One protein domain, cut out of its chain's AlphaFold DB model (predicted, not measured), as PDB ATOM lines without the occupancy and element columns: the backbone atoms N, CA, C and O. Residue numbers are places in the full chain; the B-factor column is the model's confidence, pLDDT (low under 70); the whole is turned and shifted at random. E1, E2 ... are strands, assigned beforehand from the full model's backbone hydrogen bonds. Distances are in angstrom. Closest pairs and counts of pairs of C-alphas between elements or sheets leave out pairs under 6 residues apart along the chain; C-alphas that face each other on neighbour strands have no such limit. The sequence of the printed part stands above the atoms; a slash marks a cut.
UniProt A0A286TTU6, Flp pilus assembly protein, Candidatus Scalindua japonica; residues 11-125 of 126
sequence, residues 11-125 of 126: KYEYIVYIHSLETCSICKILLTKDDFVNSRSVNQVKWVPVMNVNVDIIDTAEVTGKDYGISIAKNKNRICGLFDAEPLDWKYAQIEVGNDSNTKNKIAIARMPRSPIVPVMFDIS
ATOM      1  N   LYS A  11     -11.200  -0.609  15.286       91.44
ATOM      2  CA  LYS A  11     -10.708  -0.464  13.925       91.44
ATOM      3  C   LYS A  11      -9.846  -1.665  13.550       91.44
ATOM      4  O   LYS A  11      -8.903  -1.987  14.271       91.44
ATOM      5  N   TYR A  12     -10.172  -2.297  12.431       92.94
ATOM      6  CA  TYR A  12      -9.414  -3.400  11.849       92.94
ATOM      7  C   TYR A  12      -8.800  -2.965  10.526       92.94
ATOM      8  O   TYR A  12      -9.451  -2.284   9.736       92.94
ATOM      9  N   GLU A  13      -7.573  -3.409  10.275       94.12
ATOM     10  CA  GLU A  13      -6.962  -3.363   8.948       94.12
ATOM     11  C   GLU A  13      -7.380  -4.591   8.138       94.12
ATOM     12  O   GLU A  13      -7.487  -5.700   8.673       94.12
ATOM     13  N   TYR A  14      -7.601  -4.409   6.842       93.62
ATOM     14  CA  TYR A  14      -7.764  -5.507   5.899       93.62
ATOM     15  C   TYR A  14      -6.804  -5.363   4.728       93.62
ATOM     16  O   TYR A  14      -6.480  -4.256   4.299       93.62
ATOM     17  N   ILE A  15      -6.387  -6.510   4.197       92.94
ATOM     18  CA  ILE A  15      -5.546  -6.610   3.012       92.94
ATOM     19  C   ILE A  15      -6.180  -7.629   2.072       92.94
ATOM     20  O   ILE A  15      -6.401  -8.780   2.453       92.94
ATOM     21  N   VAL A  16      -6.465  -7.212   0.843       90.81
ATOM     22  CA  VAL A  16      -7.003  -8.071  -0.215       90.81
ATOM     23  C   VAL A  16      -5.954  -8.270  -1.285       90.81
ATOM     24  O   VAL A  16      -5.475  -7.293  -1.848       90.81
ATOM     25  N   TYR A  17      -5.647  -9.522  -1.606       88.44
ATOM     26  CA  TYR A  17      -4.815  -9.890  -2.743       88.44
ATOM     27  C   TYR A  17      -5.688 -10.349  -3.914       88.44
ATOM     28  O   TYR A  17      -6.519 -11.246  -3.761       88.44
ATOM     29  N   ILE A  18      -5.494  -9.750  -5.088       83.38
ATOM     30  CA  ILE A  18      -6.239 -10.024  -6.325       83.38
ATOM     31  C   ILE A  18      -5.256 -10.268  -7.463       83.38
ATOM     32  O   ILE A  18      -4.318  -9.510  -7.655       83.38
ATOM     33  N   HIS A  19      -5.493 -11.307  -8.256       74.38
ATOM     34  CA  HIS A  19      -4.592 -11.709  -9.341       74.38
ATOM     35  C   HIS A  19      -4.757 -10.915 -10.657       74.38
ATOM     36  O   HIS A  19      -3.972 -11.116 -11.576       74.38
ATOM     37  N   SER A  20      -5.745 -10.014 -10.760       67.12
ATOM     38  CA  SER A  20      -6.022  -9.232 -11.977       67.12
ATOM     39  C   SER A  20      -5.513  -7.789 -11.877       67.12
ATOM     40  O   SER A  20      -5.621  -7.168 -10.821       67.12
ATOM     41  N   LEU A  21      -5.020  -7.262 -13.005       58.22
ATOM     42  CA  LEU A  21      -4.628  -5.858 -13.218       58.22
ATOM     43  C   LEU A  21      -5.833  -4.905 -13.364       58.22
ATOM     44  O   LEU A  21      -5.643  -3.715 -13.604       58.22
ATOM     45  N   GLU A  22      -7.063  -5.414 -13.258       62.91
ATOM     46  CA  GLU A  22      -8.274  -4.595 -13.298       62.91
ATOM     47  C   GLU A  22      -8.339  -3.623 -12.113       62.91
ATOM     48  O   GLU A  22      -7.939  -3.940 -10.989       62.91
ATOM     49  N   THR A  23      -8.879  -2.433 -12.367       68.31
ATOM     50  CA  THR A  23      -9.276  -1.505 -11.312       68.31
ATOM     51  C   THR A  23     -10.414  -2.140 -10.514       68.31
ATOM     52  O   THR A  23     -11.510  -2.410 -11.017       68.31
ATOM     53  N   CYS A  24     -10.108  -2.464  -9.262       76.00
ATOM     54  CA  CYS A  24     -11.026  -3.104  -8.335       76.00
ATOM     55  C   CYS A  24     -11.250  -2.202  -7.125       76.00
ATOM     56  O   CYS A  24     -10.320  -1.563  -6.632       76.00
ATOM     57  N   SER A  25     -12.478  -2.193  -6.617       82.12
ATOM     58  CA  SER A  25     -12.843  -1.466  -5.403       82.12
ATOM     59  C   SER A  25     -13.592  -2.370  -4.433       82.12
ATOM     60  O   SER A  25     -14.271  -3.324  -4.820       82.12
ATOM     61  N   ILE A  26     -13.444  -2.085  -3.140       87.75
ATOM     62  CA  ILE A  26     -14.174  -2.806  -2.101       87.75
ATOM     63  C   ILE A  26     -15.618  -2.314  -2.100       87.75
ATOM     64  O   ILE A  26     -15.885  -1.163  -1.760       87.75
ATOM     65  N   CYS A  27     -16.552  -3.191  -2.455       87.88
ATOM     66  CA  CYS A  27     -17.976  -2.871  -2.444       87.88
ATOM     67  C   CYS A  27     -18.565  -3.015  -1.043       87.88
ATOM     68  O   CYS A  27     -19.413  -2.222  -0.628       87.88
ATOM     69  N   LYS A  28     -18.156  -4.064  -0.320       90.44
ATOM     70  CA  LYS A  28     -18.761  -4.417   0.963       90.44
ATOM     71  C   LYS A  28     -17.849  -5.299   1.799       90.44
ATOM     72  O   LYS A  28     -17.164  -6.172   1.274       90.44
ATOM     73  N   ILE A  29     -17.928  -5.127   3.116       94.06
ATOM     74  CA  ILE A  29     -17.385  -6.072   4.093       94.06
ATOM     75  C   ILE A  29     -18.516  -6.495   5.034       94.06
ATOM     76  O   ILE A  29     -19.318  -5.676   5.496       94.06
ATOM     77  N   LEU A  30     -18.593  -7.795   5.290       94.62
ATOM     78  CA  LEU A  30     -19.562  -8.435   6.167       94.62
ATOM     79  C   LEU A  30     -18.828  -9.252   7.229       94.62
ATOM     80  O   LEU A  30     -17.832  -9.896   6.925       94.62
ATOM     81  N   LEU A  31     -19.343  -9.287   8.452       94.19
ATOM     82  CA  LEU A  31     -18.803 -10.084   9.550       94.19
ATOM     83  C   LEU A  31     -19.825 -11.106  10.029       94.19
ATOM     84  O   LEU A  31     -21.031 -10.863   9.995       94.19
ATOM     85  N   THR A  32     -19.343 -12.241  10.521       92.56
ATOM     86  CA  THR A  32     -20.177 -13.232  11.200       92.56
ATOM     87  C   THR A  32     -19.495 -13.754  12.458       92.56
ATOM     88  O   THR A  32     -18.265 -13.819  12.564       92.56
ATOM     89  N   LYS A  33     -20.321 -14.109  13.440       91.06
ATOM     90  CA  LYS A  33     -19.902 -14.849  14.635       91.06
ATOM     91  C   LYS A  33     -20.078 -16.353  14.483       91.06
ATOM     92  O   LYS A  33     -19.642 -17.096  15.359       91.06
ATOM     93  N   ASP A  34     -20.742 -16.782  13.417       87.19
ATOM     94  CA  ASP A  34     -21.007 -18.187  13.184       87.19
ATOM     95  C   ASP A  34     -19.690 -18.894  12.871       87.19
ATOM     96  O   ASP A  34     -18.828 -18.376  12.154       87.19
ATOM     97  N   ASP A  35     -19.531 -20.084  13.438       78.25
ATOM     98  CA  ASP A  35     -18.398 -20.938  13.138       78.25
ATOM     99  C   ASP A  35     -18.769 -21.873  11.980       78.25
ATOM    100  O   ASP A  35     -19.684 -22.695  12.094       78.25
ATOM    101  N   PHE A  36     -18.051 -21.761  10.859       70.94
ATOM    102  CA  PHE A  36     -18.236 -22.636   9.696       70.94
ATOM    103  C   PHE A  36     -17.916 -24.109   9.997       70.94
ATOM    104  O   PHE A  36     -18.254 -24.977   9.194       70.94
ATOM    105  N   VAL A  37     -17.310 -24.415  11.152       63.12
ATOM    106  CA  VAL A  37     -16.997 -25.784  11.595       63.12
ATOM    107  C   VAL A  37     -18.255 -26.657  11.779       63.12
ATOM    108  O   VAL A  37     -18.150 -27.875  11.677       63.12
ATOM    109  N   ASN A  38     -19.448 -26.074  11.981       52.75
ATOM    110  CA  ASN A  38     -20.681 -26.833  12.275       52.75
ATOM    111  C   ASN A  38     -21.854 -26.641  11.288       52.75
ATOM    112  O   ASN A  38     -22.929 -27.207  11.501       52.75
ATOM    113  N   SER A  39     -21.712 -25.869  10.208       52.69
ATOM    114  CA  SER A  39     -22.870 -25.488   9.383       52.69
ATOM    115  C   SER A  39     -23.112 -26.427   8.196       52.69
ATOM    116  O   SER A  39     -22.356 -26.429   7.227       52.69
ATOM    117  N   ARG A  40     -24.243 -27.148   8.212       49.88
ATOM    118  CA  ARG A  40     -24.774 -27.930   7.071       49.88
ATOM    119  C   ARG A  40     -25.286 -27.084   5.888       49.88
ATOM    120  O   ARG A  40     -25.780 -27.656   4.924       49.88
ATOM    121  N   SER A  41     -25.161 -25.756   5.901       55.16
ATOM    122  CA  SER A  41     -25.442 -24.922   4.722       55.16
ATOM    123  C   SER A  41     -24.909 -23.498   4.897       55.16
ATOM    124  O   SER A  41     -25.297 -22.816   5.844       55.16
ATOM    125  N   VAL A  42     -24.108 -23.019   3.940       59.44
ATOM    126  CA  VAL A  42     -23.622 -21.623   3.836       59.44
ATOM    127  C   VAL A  42     -24.778 -20.603   3.852       59.44
ATOM    128  O   VAL A  42     -24.615 -19.477   4.313       59.44
ATOM    129  N   ASN A  43     -25.979 -21.024   3.441       63.88
ATOM    130  CA  ASN A  43     -27.176 -20.184   3.337       63.88
ATOM    131  C   ASN A  43     -27.804 -19.761   4.681       63.88
ATOM    132  O   ASN A  43     -28.755 -18.987   4.672       63.88
ATOM    133  N   GLN A  44     -27.323 -20.265   5.822       73.44
ATOM    134  CA  GLN A  44     -27.859 -19.917   7.149       73.44
ATOM    135  C   GLN A  44     -26.978 -18.942   7.938       73.44
ATOM    136  O   GLN A  44     -27.345 -18.554   9.043       73.44
ATOM    137  N   VAL A  45     -25.829 -18.545   7.386       85.19
ATOM    138  CA  VAL A  45     -24.875 -17.692   8.100       85.19
ATOM    139  C   VAL A  45     -25.422 -16.280   8.241       85.19
ATOM    140  O   VAL A  45     -25.780 -15.628   7.253       85.19
ATOM    141  N   LYS A  46     -25.459 -15.781   9.479       88.31
ATOM    142  CA  LYS A  46     -25.909 -14.421   9.762       88.31
ATOM    143  C   LYS A  46     -24.761 -13.437   9.575       88.31
ATOM    144  O   LYS A  46     -23.920 -13.250  10.452       88.31
ATOM    145  N   TRP A  47     -24.776 -12.763   8.435       91.62
ATOM    146  CA  TRP A  47     -23.827 -11.708   8.110       91.62
ATOM    147  C   TRP A  47     -24.293 -10.337   8.604       91.62
ATOM    148  O   TRP A  47     -25.456  -9.964   8.444       91.62
ATOM    149  N   VAL A  48     -23.367  -9.571   9.171       92.12
ATOM    150  CA  VAL A  48     -23.571  -8.199   9.642       92.12
ATOM    151  C   VAL A  48     -22.664  -7.270   8.835       92.12
ATOM    152  O   VAL A  48     -21.461  -7.516   8.789       92.12
ATOM    153  N   PRO A  49     -23.189  -6.226   8.172       91.81
ATOM    154  CA  PRO A  49     -22.345  -5.269   7.467       91.81
ATOM    155  C   PRO A  49     -21.500  -4.453   8.442       91.81
ATOM    156  O   PRO A  49     -21.980  -4.070   9.510       91.81
ATOM    157  N   VAL A  50     -20.251  -4.181   8.064       90.38
ATOM    158  CA  VAL A  50     -19.391  -3.264   8.826       90.38
ATOM    159  C   VAL A  50     -19.763  -1.812   8.546       90.38
ATOM    160  O   VAL A  50     -20.394  -1.497   7.534       90.38
ATOM    161  N   MET A  51     -19.340  -0.924   9.441       78.44
ATOM    162  CA  MET A  51     -19.463   0.519   9.261       78.44
ATOM    163  C   MET A  51     -18.109   1.115   8.858       78.44
ATOM    164  O   MET A  51     -17.062   0.541   9.149       78.44
ATOM    165  N   ASN A  52     -18.141   2.280   8.202       82.62
ATOM    166  CA  ASN A  52     -16.963   3.101   7.897       82.62
ATOM    167  C   ASN A  52     -15.817   2.339   7.205       82.62
ATOM    168  O   ASN A  52     -14.695   2.305   7.704       82.62
ATOM    169  N   VAL A  53     -16.092   1.729   6.049       85.88
ATOM    170  CA  VAL A  53     -15.022   1.173   5.206       85.88
ATOM    171  C   VAL A  53     -14.260   2.326   4.559       85.88
ATOM    172  O   VAL A  53     -14.850   3.122   3.829       85.88
ATOM    173  N   ASN A  54     -12.959   2.401   4.821       85.44
ATOM    174  CA  ASN A  54     -12.036   3.306   4.150       85.44
ATOM    175  C   ASN A  54     -10.990   2.488   3.380       85.44
ATOM    176  O   ASN A  54     -10.542   1.444   3.860       85.44
ATOM    177  N   VAL A  55     -10.632   2.940   2.182       83.25
ATOM    178  CA  VAL A  55      -9.584   2.349   1.347       83.25
ATOM    179  C   VAL A  55      -8.433   3.340   1.323       83.25
ATOM    180  O   VAL A  55      -8.586   4.445   0.807       83.25
ATOM    181  N   ASP A  56      -7.292   2.940   1.873       78.00
ATOM    182  CA  ASP A  56      -6.140   3.833   1.999       78.00
ATOM    183  C   ASP A  56      -5.138   3.628   0.856       78.00
ATOM    184  O   ASP A  56      -4.497   4.585   0.419       78.00
ATOM    185  N   ILE A  57      -4.977   2.390   0.363       80.75
ATOM    186  CA  ILE A  57      -3.953   2.050  -0.636       80.75
ATOM    187  C   ILE A  57      -4.478   1.001  -1.620       80.75
ATOM    188  O   ILE A  57      -5.019  -0.030  -1.220       80.75
ATOM    189  N   ILE A  58      -4.246   1.245  -2.911       81.81
ATOM    190  CA  ILE A  58      -4.367   0.259  -3.991       81.81
ATOM    191  C   ILE A  58      -3.023   0.247  -4.720       81.81
ATOM    192  O   ILE A  58      -2.654   1.246  -5.340       81.81
ATOM    193  N   ASP A  59      -2.277  -0.850  -4.620       77.94
ATOM    194  CA  ASP A  59      -0.977  -0.998  -5.277       77.94
ATOM    195  C   ASP A  59      -0.793  -2.378  -5.919       77.94
ATOM    196  O   ASP A  59      -1.560  -3.314  -5.695       77.94
ATOM    197  N   THR A  60       0.215  -2.496  -6.782       69.81
ATOM    198  CA  THR A  60       0.620  -3.779  -7.358       69.81
ATOM    199  C   THR A  60       1.711  -4.383  -6.479       69.81
ATOM    200  O   THR A  60       2.803  -3.830  -6.367       69.81
ATOM    201  N   ALA A  61       1.423  -5.525  -5.861       63.84
ATOM    202  CA  ALA A  61       2.376  -6.306  -5.090       63.84
ATOM    203  C   ALA A  61       2.983  -7.418  -5.967       63.84
ATOM    204  O   ALA A  61       2.311  -8.365  -6.389       63.84
ATOM    205  N   GLU A  62       4.288  -7.340  -6.222       58.09
ATOM    206  CA  GLU A  62       5.034  -8.461  -6.796       58.09
ATOM    207  C   GLU A  62       5.290  -9.511  -5.709       58.09
ATOM    208  O   GLU A  62       6.028  -9.278  -4.750       58.09
ATOM    209  N   VAL A  63       4.700 -10.699  -5.852       53.69
ATOM    210  CA  VAL A  63       5.090 -11.852  -5.034       53.69
ATOM    211  C   VAL A  63       6.219 -12.575  -5.763       53.69
ATOM    212  O   VAL A  63       5.977 -13.417  -6.627       53.69
ATOM    213  N   THR A  64       7.475 -12.269  -5.426       47.12
ATOM    214  CA  THR A  64       8.621 -13.083  -5.867       47.12
ATOM    215  C   THR A  64       8.605 -14.435  -5.156       47.12
ATOM    216  O   THR A  64       9.216 -14.615  -4.102       47.12
ATOM    217  N   GLY A  65       7.902 -15.407  -5.737       46.16
ATOM    218  CA  GLY A  65       8.058 -16.813  -5.390       46.16
ATOM    219  C   GLY A  65       9.405 -17.316  -5.901       46.16
ATOM    220  O   GLY A  65       9.567 -17.554  -7.096       46.16
ATOM    221  N   LYS A  66      10.387 -17.470  -5.008       42.94
ATOM    222  CA  LYS A  66      11.555 -18.316  -5.278       42.94
ATOM    223  C   LYS A  66      11.111 -19.767  -5.145       42.94
ATOM    224  O   LYS A  66      11.281 -20.349  -4.081       42.94
ATOM    225  N   ASP A  67      10.543 -20.327  -6.203       45.38
ATOM    226  CA  ASP A  67      10.424 -21.774  -6.311       45.38
ATOM    227  C   ASP A  67      11.051 -22.256  -7.617       45.38
ATOM    228  O   ASP A  67      11.035 -21.574  -8.644       45.38
ATOM    229  N   TYR A  68      11.737 -23.387  -7.512       43.47
ATOM    230  CA  TYR A  68      12.636 -23.930  -8.519       43.47
ATOM    231  C   TYR A  68      11.905 -24.217  -9.840       43.47
ATOM    232  O   TYR A  68      11.203 -25.215  -9.965       43.47
ATOM    233  N   GLY A  69      12.165 -23.390 -10.854       39.81
ATOM    234  CA  GLY A  69      11.801 -23.656 -12.246       39.81
ATOM    235  C   GLY A  69      10.469 -23.034 -12.663       39.81
ATOM    236  O   GLY A  69       9.406 -23.447 -12.225       39.81
ATOM    237  N   ILE A  70      10.557 -22.092 -13.608       39.25
ATOM    238  CA  ILE A  70       9.464 -21.313 -14.214       39.25
ATOM    239  C   ILE A  70       8.946 -20.186 -13.298       39.25
ATOM    240  O   ILE A  70       7.906 -20.287 -12.652       39.25
ATOM    241  N   SER A  71       9.657 -19.051 -13.292       40.16
ATOM    242  CA  SER A  71       9.174 -17.811 -12.677       40.16
ATOM    243  C   SER A  71       8.044 -17.203 -13.516       40.16
ATOM    244  O   SER A  71       8.278 -16.374 -14.397       40.16
ATOM    245  N   ILE A  72       6.802 -17.596 -13.250       45.28
ATOM    246  CA  ILE A  72       5.657 -16.764 -13.622       45.28
ATOM    247  C   ILE A  72       5.472 -15.802 -12.454       45.28
ATOM    248  O   ILE A  72       4.885 -16.171 -11.437       45.28
ATOM    249  N   ALA A  73       6.024 -14.593 -12.569       49.31
ATOM    250  CA  ALA A  73       5.672 -13.501 -11.672       49.31
ATOM    251  C   ALA A  73       4.157 -13.284 -11.795       49.31
ATOM    252  O   ALA A  73       3.672 -12.715 -12.771       49.31
ATOM    253  N   LYS A  74       3.382 -13.829 -10.855       55.62
ATOM    254  CA  LYS A  74       1.966 -13.501 -10.738       55.62
ATOM    255  C   LYS A  74       1.902 -12.200  -9.958       55.62
ATOM    256  O   LYS A  74       1.959 -12.213  -8.731       55.62
ATOM    257  N   ASN A  75       1.844 -11.086 -10.680       63.16
ATOM    258  CA  ASN A  75       1.569  -9.789 -10.077       63.16
ATOM    259  C   ASN A  75       0.206  -9.887  -9.385       63.16
ATOM    260  O   ASN A  75      -0.792 -10.190 -10.041       63.16
ATOM    261  N   LYS A  76       0.164  -9.694  -8.064       73.12
ATOM    262  CA  LYS A  76      -1.097  -9.569  -7.334       73.12
ATOM    263  C   LYS A  76      -1.298  -8.096  -7.020       73.12
ATOM    264  O   LYS A  76      -0.439  -7.474  -6.412       73.12
ATOM    265  N   ASN A  77      -2.435  -7.535  -7.383       79.56
ATOM    266  CA  ASN A  77      -2.845  -6.263  -6.817       79.56
ATOM    267  C   ASN A  77      -3.218  -6.458  -5.349       79.56
ATOM    268  O   ASN A  77      -3.771  -7.492  -4.958       79.56
ATOM    269  N   ARG A  78      -2.886  -5.460  -4.543       87.25
ATOM    270  CA  ARG A  78      -3.173  -5.409  -3.124       87.25
ATOM    271  C   ARG A  78      -4.035  -4.185  -2.836       87.25
ATOM    272  O   ARG A  78      -3.692  -3.068  -3.210       87.25
ATOM    273  N   ILE A  79      -5.153  -4.417  -2.159       88.69
ATOM    274  CA  ILE A  79      -6.036  -3.367  -1.651       88.69
ATOM    275  C   ILE A  79      -5.955  -3.401  -0.131       88.69
ATOM    276  O   ILE A  79      -6.300  -4.418   0.476       88.69
ATOM    277  N   CYS A  80      -5.507  -2.305   0.470       90.12
ATOM    278  CA  CYS A  80      -5.443  -2.144   1.917       90.12
ATOM    279  C   CYS A  80      -6.426  -1.073   2.378       90.12
ATOM    280  O   CYS A  80      -6.610  -0.038   1.726       90.12
ATOM    281  N   GLY A  81      -7.014  -1.293   3.543       92.31
ATOM    282  CA  GLY A  81      -7.872  -0.298   4.155       92.31
ATOM    283  C   GLY A  81      -8.274  -0.656   5.570       92.31
ATOM    284  O   GLY A  81      -7.764  -1.599   6.178       92.31
ATOM    285  N   LEU A  82      -9.220   0.119   6.083       93.44
ATOM    286  CA  LEU A  82      -9.685   0.045   7.457       93.44
ATOM    287  C   LEU A  82     -11.206  -0.100   7.491       93.44
ATOM    288  O   LEU A  82     -11.913   0.458   6.652       93.44
ATOM    289  N   PHE A  83     -11.719  -0.828   8.478       93.06
ATOM    290  CA  PHE A  83     -13.144  -0.819   8.804       93.06
ATOM    291  C   PHE A  83     -13.360  -0.807  10.314       93.06
ATOM    292  O   PHE A  83     -12.541  -1.321  11.082       93.06
ATOM    293  N   ASP A  84     -14.494  -0.250  10.728       91.50
ATOM    294  CA  ASP A  84     -14.906  -0.231  12.123       91.50
ATOM    295  C   ASP A  84     -15.869  -1.392  12.402       91.50
ATOM    296  O   ASP A  84     -16.845  -1.627  11.676       91.50
ATOM    297  N   ALA A  85     -15.622  -2.114  13.490       90.19
ATOM    298  CA  ALA A  85     -16.472  -3.201  13.948       90.19
ATOM    299  C   ALA A  85     -16.639  -3.165  15.465       90.19
ATOM    300  O   ALA A  85     -15.755  -2.738  16.203       90.19
ATOM    301  N   GLU A  86     -17.773  -3.648  15.959       88.25
ATOM    302  CA  GLU A  86     -17.953  -3.805  17.402       88.25
ATOM    303  C   GLU A  86     -16.907  -4.792  17.975       88.25
ATOM    304  O   GLU A  86     -16.507  -5.707  17.245       88.25
ATOM    305  N   PRO A  87     -16.510  -4.682  19.266       76.62
ATOM    306  CA  PRO A  87     -15.525  -5.546  19.953       76.62
ATOM    307  C   PRO A  87     -15.866  -7.039  20.042       76.62
ATOM    308  O   PRO A  87     -15.322  -7.777  20.862       76.62
ATOM    309  N   LEU A  88     -16.849  -7.474  19.275       69.25
ATOM    310  CA  LEU A  88     -17.406  -8.798  19.323       69.25
ATOM    311  C   LEU A  88     -16.399  -9.823  18.794       69.25
ATOM    312  O   LEU A  88     -15.522  -9.527  17.986       69.25
ATOM    313  N   ASP A  89     -16.554 -11.058  19.249       84.81
ATOM    314  CA  ASP A  89     -15.718 -12.214  18.948       84.81
ATOM    315  C   ASP A  89     -15.954 -12.770  17.529       84.81
ATOM    316  O   ASP A  89     -16.140 -13.980  17.348       84.81
ATOM    317  N   TRP A  90     -15.971 -11.875  16.534       91.94
ATOM    318  CA  TRP A  90     -16.161 -12.178  15.119       91.94
ATOM    319  C   TRP A  90     -15.263 -13.339  14.698       91.94
ATOM    320  O   TRP A  90     -14.077 -13.386  15.029       91.94
ATOM    321  N   LYS A  91     -15.841 -14.306  13.989       92.94
ATOM    322  CA  LYS A  91     -15.134 -15.516  13.559       92.94
ATOM    323  C   LYS A  91     -14.607 -15.364  12.148       92.94
ATOM    324  O   LYS A  91     -13.468 -15.746  11.879       92.94
ATOM    325  N   TYR A  92     -15.413 -14.772  11.273       93.69
ATOM    326  CA  TYR A  92     -15.093 -14.621   9.865       93.69
ATOM    327  C   TYR A  92     -15.558 -13.277   9.328       93.69
ATOM    328  O   TYR A  92     -16.546 -12.706   9.796       93.69
ATOM    329  N   ALA A  93     -14.840 -12.816   8.315       94.44
ATOM    330  CA  ALA A  93     -15.203 -11.693   7.483       94.44
ATOM    331  C   ALA A  93     -15.384 -12.173   6.045       94.44
ATOM    332  O   ALA A  93     -14.675 -13.067   5.587       94.44
ATOM    333  N   GLN A  94     -16.318 -11.568   5.331       94.19
ATOM    334  CA  GLN A  94     -16.499 -11.709   3.899       94.19
ATOM    335  C   GLN A  94     -16.263 -10.347   3.260       94.19
ATOM    336  O   GLN A  94     -16.802  -9.347   3.733       94.19
ATOM    337  N   ILE A  95     -15.479 -10.321   2.190       92.81
ATOM    338  CA  ILE A  95     -15.241  -9.130   1.387       92.81
ATOM    339  C   ILE A  95     -15.804  -9.343  -0.008       92.81
ATOM    340  O   ILE A  95     -15.632 -10.410  -0.602       92.81
ATOM    341  N   GLU A  96     -16.489  -8.327  -0.505       91.44
ATOM    342  CA  GLU A  96     -16.990  -8.257  -1.867       91.44
ATOM    343  C   GLU A  96     -16.208  -7.179  -2.608       91.44
ATOM    344  O   GLU A  96     -16.166  -6.018  -2.187       91.44
ATOM    345  N   VAL A  97     -15.583  -7.585  -3.705       88.06
ATOM    346  CA  VAL A  97     -14.784  -6.717  -4.559       88.06
ATOM    347  C   VAL A  97     -15.432  -6.641  -5.928       88.06
ATOM    348  O   VAL A  97     -15.615  -7.666  -6.588       88.06
ATOM    349  N   GLY A  98     -15.772  -5.430  -6.342       84.31
ATOM    350  CA  GLY A  98     -16.295  -5.137  -7.669       84.31
ATOM    351  C   GLY A  98     -15.192  -4.645  -8.595       84.31
ATOM    352  O   GLY A  98     -14.155  -4.148  -8.147       84.31
ATOM    353  N   ASN A  99     -15.433  -4.764  -9.897       78.06
ATOM    354  CA  ASN A  99     -14.672  -4.038 -10.909       78.06
ATOM    355  C   ASN A  99     -15.426  -2.769 -11.333       78.06
ATOM    356  O   ASN A  99     -16.638  -2.678 -11.149       78.06
ATOM    357  N   ASP A 100     -14.736  -1.800 -11.935       66.12
ATOM    358  CA  ASP A 100     -15.359  -0.526 -12.348       66.12
ATOM    359  C   ASP A 100     -16.496  -0.703 -13.371       66.12
ATOM    360  O   ASP A 100     -17.401   0.123 -13.466       66.12
ATOM    361  N   SER A 101     -16.492  -1.813 -14.120       66.06
ATOM    362  CA  SER A 101     -17.590  -2.168 -15.029       66.06
ATOM    363  C   SER A 101     -18.833  -2.714 -14.308       66.06
ATOM    364  O   SER A 101     -19.882  -2.868 -14.931       66.06
ATOM    365  N   ASN A 102     -18.721  -3.018 -13.011       59.56
ATOM    366  CA  ASN A 102     -19.753  -3.574 -12.135       59.56
ATOM    367  C   ASN A 102     -20.420  -4.851 -12.689       59.56
ATOM    368  O   ASN A 102     -21.582  -5.145 -12.408       59.56
ATOM    369  N   THR A 103     -19.698  -5.600 -13.528       64.69
ATOM    370  CA  THR A 103     -20.229  -6.775 -14.239       64.69
ATOM    371  C   THR A 103     -19.974  -8.082 -13.499       64.69
ATOM    372  O   THR A 103     -20.697  -9.057 -13.719       64.69
ATOM    373  N   LYS A 104     -18.952  -8.130 -12.635       71.62
ATOM    374  CA  LYS A 104     -18.587  -9.317 -11.854       71.62
ATOM    375  C   LYS A 104     -18.039  -8.915 -10.490       71.62
ATOM    376  O   LYS A 104     -16.974  -8.310 -10.409       71.62
ATOM    377  N   ASN A 105     -18.730  -9.342  -9.437       82.69
ATOM    378  CA  ASN A 105     -18.250  -9.204  -8.067       82.69
ATOM    379  C   ASN A 105     -17.538 -10.491  -7.654       82.69
ATOM    380  O   ASN A 105     -18.052 -11.595  -7.860       82.69
ATOM    381  N   LYS A 106     -16.347 -10.349  -7.078       86.88
ATOM    382  CA  LYS A 106     -15.590 -11.447  -6.480       86.88
ATOM    383  C   LYS A 106     -15.782 -11.413  -4.971       86.88
ATOM    384  O   LYS A 106     -15.763 -10.346  -4.362       86.88
ATOM    385  N   ILE A 107     -15.966 -12.585  -4.373       89.06
ATOM    386  CA  ILE A 107     -16.196 -12.727  -2.937       89.06
ATOM    387  C   ILE A 107     -15.087 -13.590  -2.349       89.06
ATOM    388  O   ILE A 107     -14.820 -14.680  -2.853       89.06
ATOM    389  N   ALA A 108     -14.486 -13.131  -1.255       90.75
ATOM    390  CA  ALA A 108     -13.591 -13.939  -0.436       90.75
ATOM    391  C   ALA A 108     -14.043 -13.929   1.021       90.75
ATOM    392  O   ALA A 108     -14.593 -12.946   1.515       90.75
ATOM    393  N   ILE A 109     -13.799 -15.039   1.713       92.75
ATOM    394  CA  ILE A 109     -14.052 -15.183   3.146       92.75
ATOM    395  C   ILE A 109     -12.714 -15.431   3.831       92.75
ATOM    396  O   ILE A 109     -11.951 -16.302   3.420       92.75
ATOM    397  N   ALA A 110     -12.453 -14.683   4.894       93.25
ATOM    398  CA  ALA A 110     -11.265 -14.806   5.717       93.25
ATOM    399  C   ALA A 110     -11.654 -15.027   7.174       93.25
ATOM    400  O   ALA A 110     -12.693 -14.562   7.650       93.25
ATOM    401  N   ARG A 111     -10.800 -15.736   7.910       93.44
ATOM    402  CA  ARG A 111     -10.948 -15.842   9.360       93.44
ATOM    403  C   ARG A 111     -10.537 -14.519   9.997       93.44
ATOM    404  O   ARG A 111      -9.499 -13.964   9.649       93.44
ATOM    405  N   MET A 112     -11.322 -14.055  10.962       93.56
ATOM    406  CA  MET A 112     -10.949 -12.885  11.746       93.56
ATOM    407  C   MET A 112      -9.720 -13.200  12.612       93.56
ATOM    408  O   MET A 112      -9.645 -14.277  13.222       93.56
ATOM    409  N   PRO A 113      -8.743 -12.286  12.675       91.62
ATOM    410  CA  PRO A 113      -7.588 -12.440  13.535       91.62
ATOM    411  C   PRO A 113      -8.009 -12.347  15.002       91.62
ATOM    412  O   PRO A 113      -8.971 -11.675  15.363       91.62
ATOM    413  N   ARG A 114      -7.247 -13.002  15.883       86.62
ATOM    414  CA  ARG A 114      -7.491 -12.929  17.336       86.62
ATOM    415  C   ARG A 114      -7.178 -11.554  17.930       86.62
ATOM    416  O   ARG A 114      -7.610 -11.274  19.039       86.62
ATOM    417  N   SER A 115      -6.385 -10.749  17.228       86.62
ATOM    418  CA  SER A 115      -5.968  -9.420  17.661       86.62
ATOM    419  C   SER A 115      -6.239  -8.411  16.544       86.62
ATOM    420  O   SER A 115      -5.874  -8.701  15.404       86.62
ATOM    421  N   PRO A 116      -6.822  -7.238  16.846       84.12
ATOM    422  CA  PRO A 116      -7.150  -6.222  15.845       84.12
ATOM    423  C   PRO A 116      -5.925  -5.533  15.230       84.12
ATOM    424  O   PRO A 116      -6.054  -4.865  14.214       84.12
ATOM    425  N   ILE A 117      -4.733  -5.712  15.814       87.94
ATOM    426  CA  ILE A 117      -3.469  -5.216  15.239       87.94
ATOM    427  C   ILE A 117      -2.982  -6.067  14.060       87.94
ATOM    428  O   ILE A 117      -2.046  -5.682  13.369       87.94
ATOM    429  N   VAL A 118      -3.538  -7.269  13.893       92.62
ATOM    430  CA  VAL A 118      -3.209  -8.156  12.777       92.62
ATOM    431  C   VAL A 118      -4.235  -7.899  11.675       92.62
ATOM    432  O   VAL A 118      -5.427  -7.896  11.986       92.62
ATOM    433  N   PRO A 119      -3.826  -7.721  10.406       92.81
ATOM    434  CA  PRO A 119      -4.780  -7.466   9.340       92.81
ATOM    435  C   PRO A 119      -5.637  -8.695   9.036       92.81
ATOM    436  O   PRO A 119      -5.178  -9.841   9.124       92.81
ATOM    437  N   VAL A 120      -6.873  -8.461   8.604       95.00
ATOM    438  CA  VAL A 120      -7.712  -9.491   7.988       95.00
ATOM    439  C   VAL A 120      -7.224  -9.716   6.557       95.00
ATOM    440  O   VAL A 120      -7.321  -8.826   5.714       95.00
ATOM    441  N   MET A 121      -6.680 -10.902   6.286       93.88
ATOM    442  CA  MET A 121      -6.084 -11.239   4.989       93.88
ATOM    443  C   MET A 121      -7.092 -11.964   4.099       93.88
ATOM    444  O   MET A 121      -7.543 -13.057   4.445       93.88
ATOM    445  N   PHE A 122      -7.393 -11.396   2.936       92.38
ATOM    446  CA  PHE A 122      -8.241 -12.001   1.911       92.38
ATOM    447  C   PHE A 122      -7.402 -12.353   0.680       92.38
ATOM    448  O   PHE A 122      -6.659 -11.512   0.177       92.38
ATOM    449  N   ASP A 123      -7.539 -13.576   0.169       88.44
ATOM    450  CA  ASP A 123      -6.966 -13.980  -1.120       88.44
ATOM    451  C   ASP A 123      -8.113 -14.290  -2.079       88.44
ATOM    452  O   ASP A 123      -8.910 -15.201  -1.842       88.44
ATOM    453  N   ILE A 124      -8.228 -13.489  -3.133       84.75
ATOM    454  CA  ILE A 124      -9.202 -13.696  -4.195       84.75
ATOM    455  C   ILE A 124      -8.509 -14.506  -5.290       84.75
ATOM    456  O   ILE A 124      -7.751 -13.978  -6.116       84.75
ATOM    457  N   SER A 125      -8.781 -15.808  -5.283       73.75
ATOM    458  CA  SER A 125      -8.487 -16.684  -6.414       73.75
ATOM    459  C   SER A 125      -9.427 -16.366  -7.579       73.75
ATOM    460  O   SER A 125     -10.581 -15.992  -7.365       73.75
TER     461      SER A 125
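This is residues 11 to 125 of the 126 residues of the protein "Flp pilus assembly protein" of Candidatus Scalindua japonica (UniProt A0A286TTU6). What shape does the printed part make? It is a sandwich, two sheets face to face with their strands crossed at 53 degrees; E3, E4, E1 and E7 make the larger, twisted sheet and E2, E5 and E6 the smaller, and the two come close along E6 and E7. Residues 66 to 71, in the link between E3 and E4, stick out, and so do residues 37 to 43 between E2 and E3. What is it made of? The printed part has 115 residues with seven named strands, E1 to E7 in that order, and no named helix; the class is all strand, the larger sheet is mixed and the smaller antiparallel. How large is it? It is compact, with a radius of gyration of the C-alphas of 15.3 A and spans of 42 by 31 by 31 A.

Where do the first strands run? E1 is residues 11 to 18, 22.8 A long, from C-alpha 11 at (-10.708, -0.464, 13.925). E2 is residues 24 to 32, 23.8 A. Which strands are longest? E3, residues 51 to 62, measures 30.6 A and bends by 54 degrees at residue 59; E4, residues 75 to 85, measures 30.8 A. What follows? E5 is residues 92 to 99, 23.3 A, and E6 is residues 106 to 111, 17.1 A. E7, residues 120 to 124, is 13.0 A long and ends with C-alpha 124 at (-9.202, -13.696, -4.195).

How is the larger sheet joined? Its order is E3, E4, E1, E7: the hairpin E3 and E4 is antiparallel, with N 61 and O 76 2.8 A apart, and E4 and E1 are antiparallel, with N 16 and O 79 at 2.8 A. E1 and E7 are parallel, with N 122 and O 15 at 2.8 A; these pairs are within hydrogen-bond range. And the smaller? E5 is its inner strand, antiparallel to E2, with N 30 and O 94 at 2.8 A, and to E6, its partner in a hairpin, with N 93 and O 110 at 2.8 A. Where do the sheets meet? The closest C-alphas of E6 and E7, Ala 110 and Phe 122, are 5.6 A apart, and those of E2 and E3, Ile 29 and Val 53, are 7.7 A apart; E3 and E6 are apart.

How far does it reach? The two C-alphas farthest apart, of Gly 69 and Glu 86, are 46.5 A apart. Which links are long? Those from E2 to E3, 18 residues, and from E3 to E4, 12 residues, are long; residues 48 to 49 pair antiparallel with residues 30 to 31 of E2. Is it unbroken and sure? The printed part has no cut, and its mean pLDDT is 78.6; it is under 70 at 32 residues, among them 37 to 43 and 60 to 75.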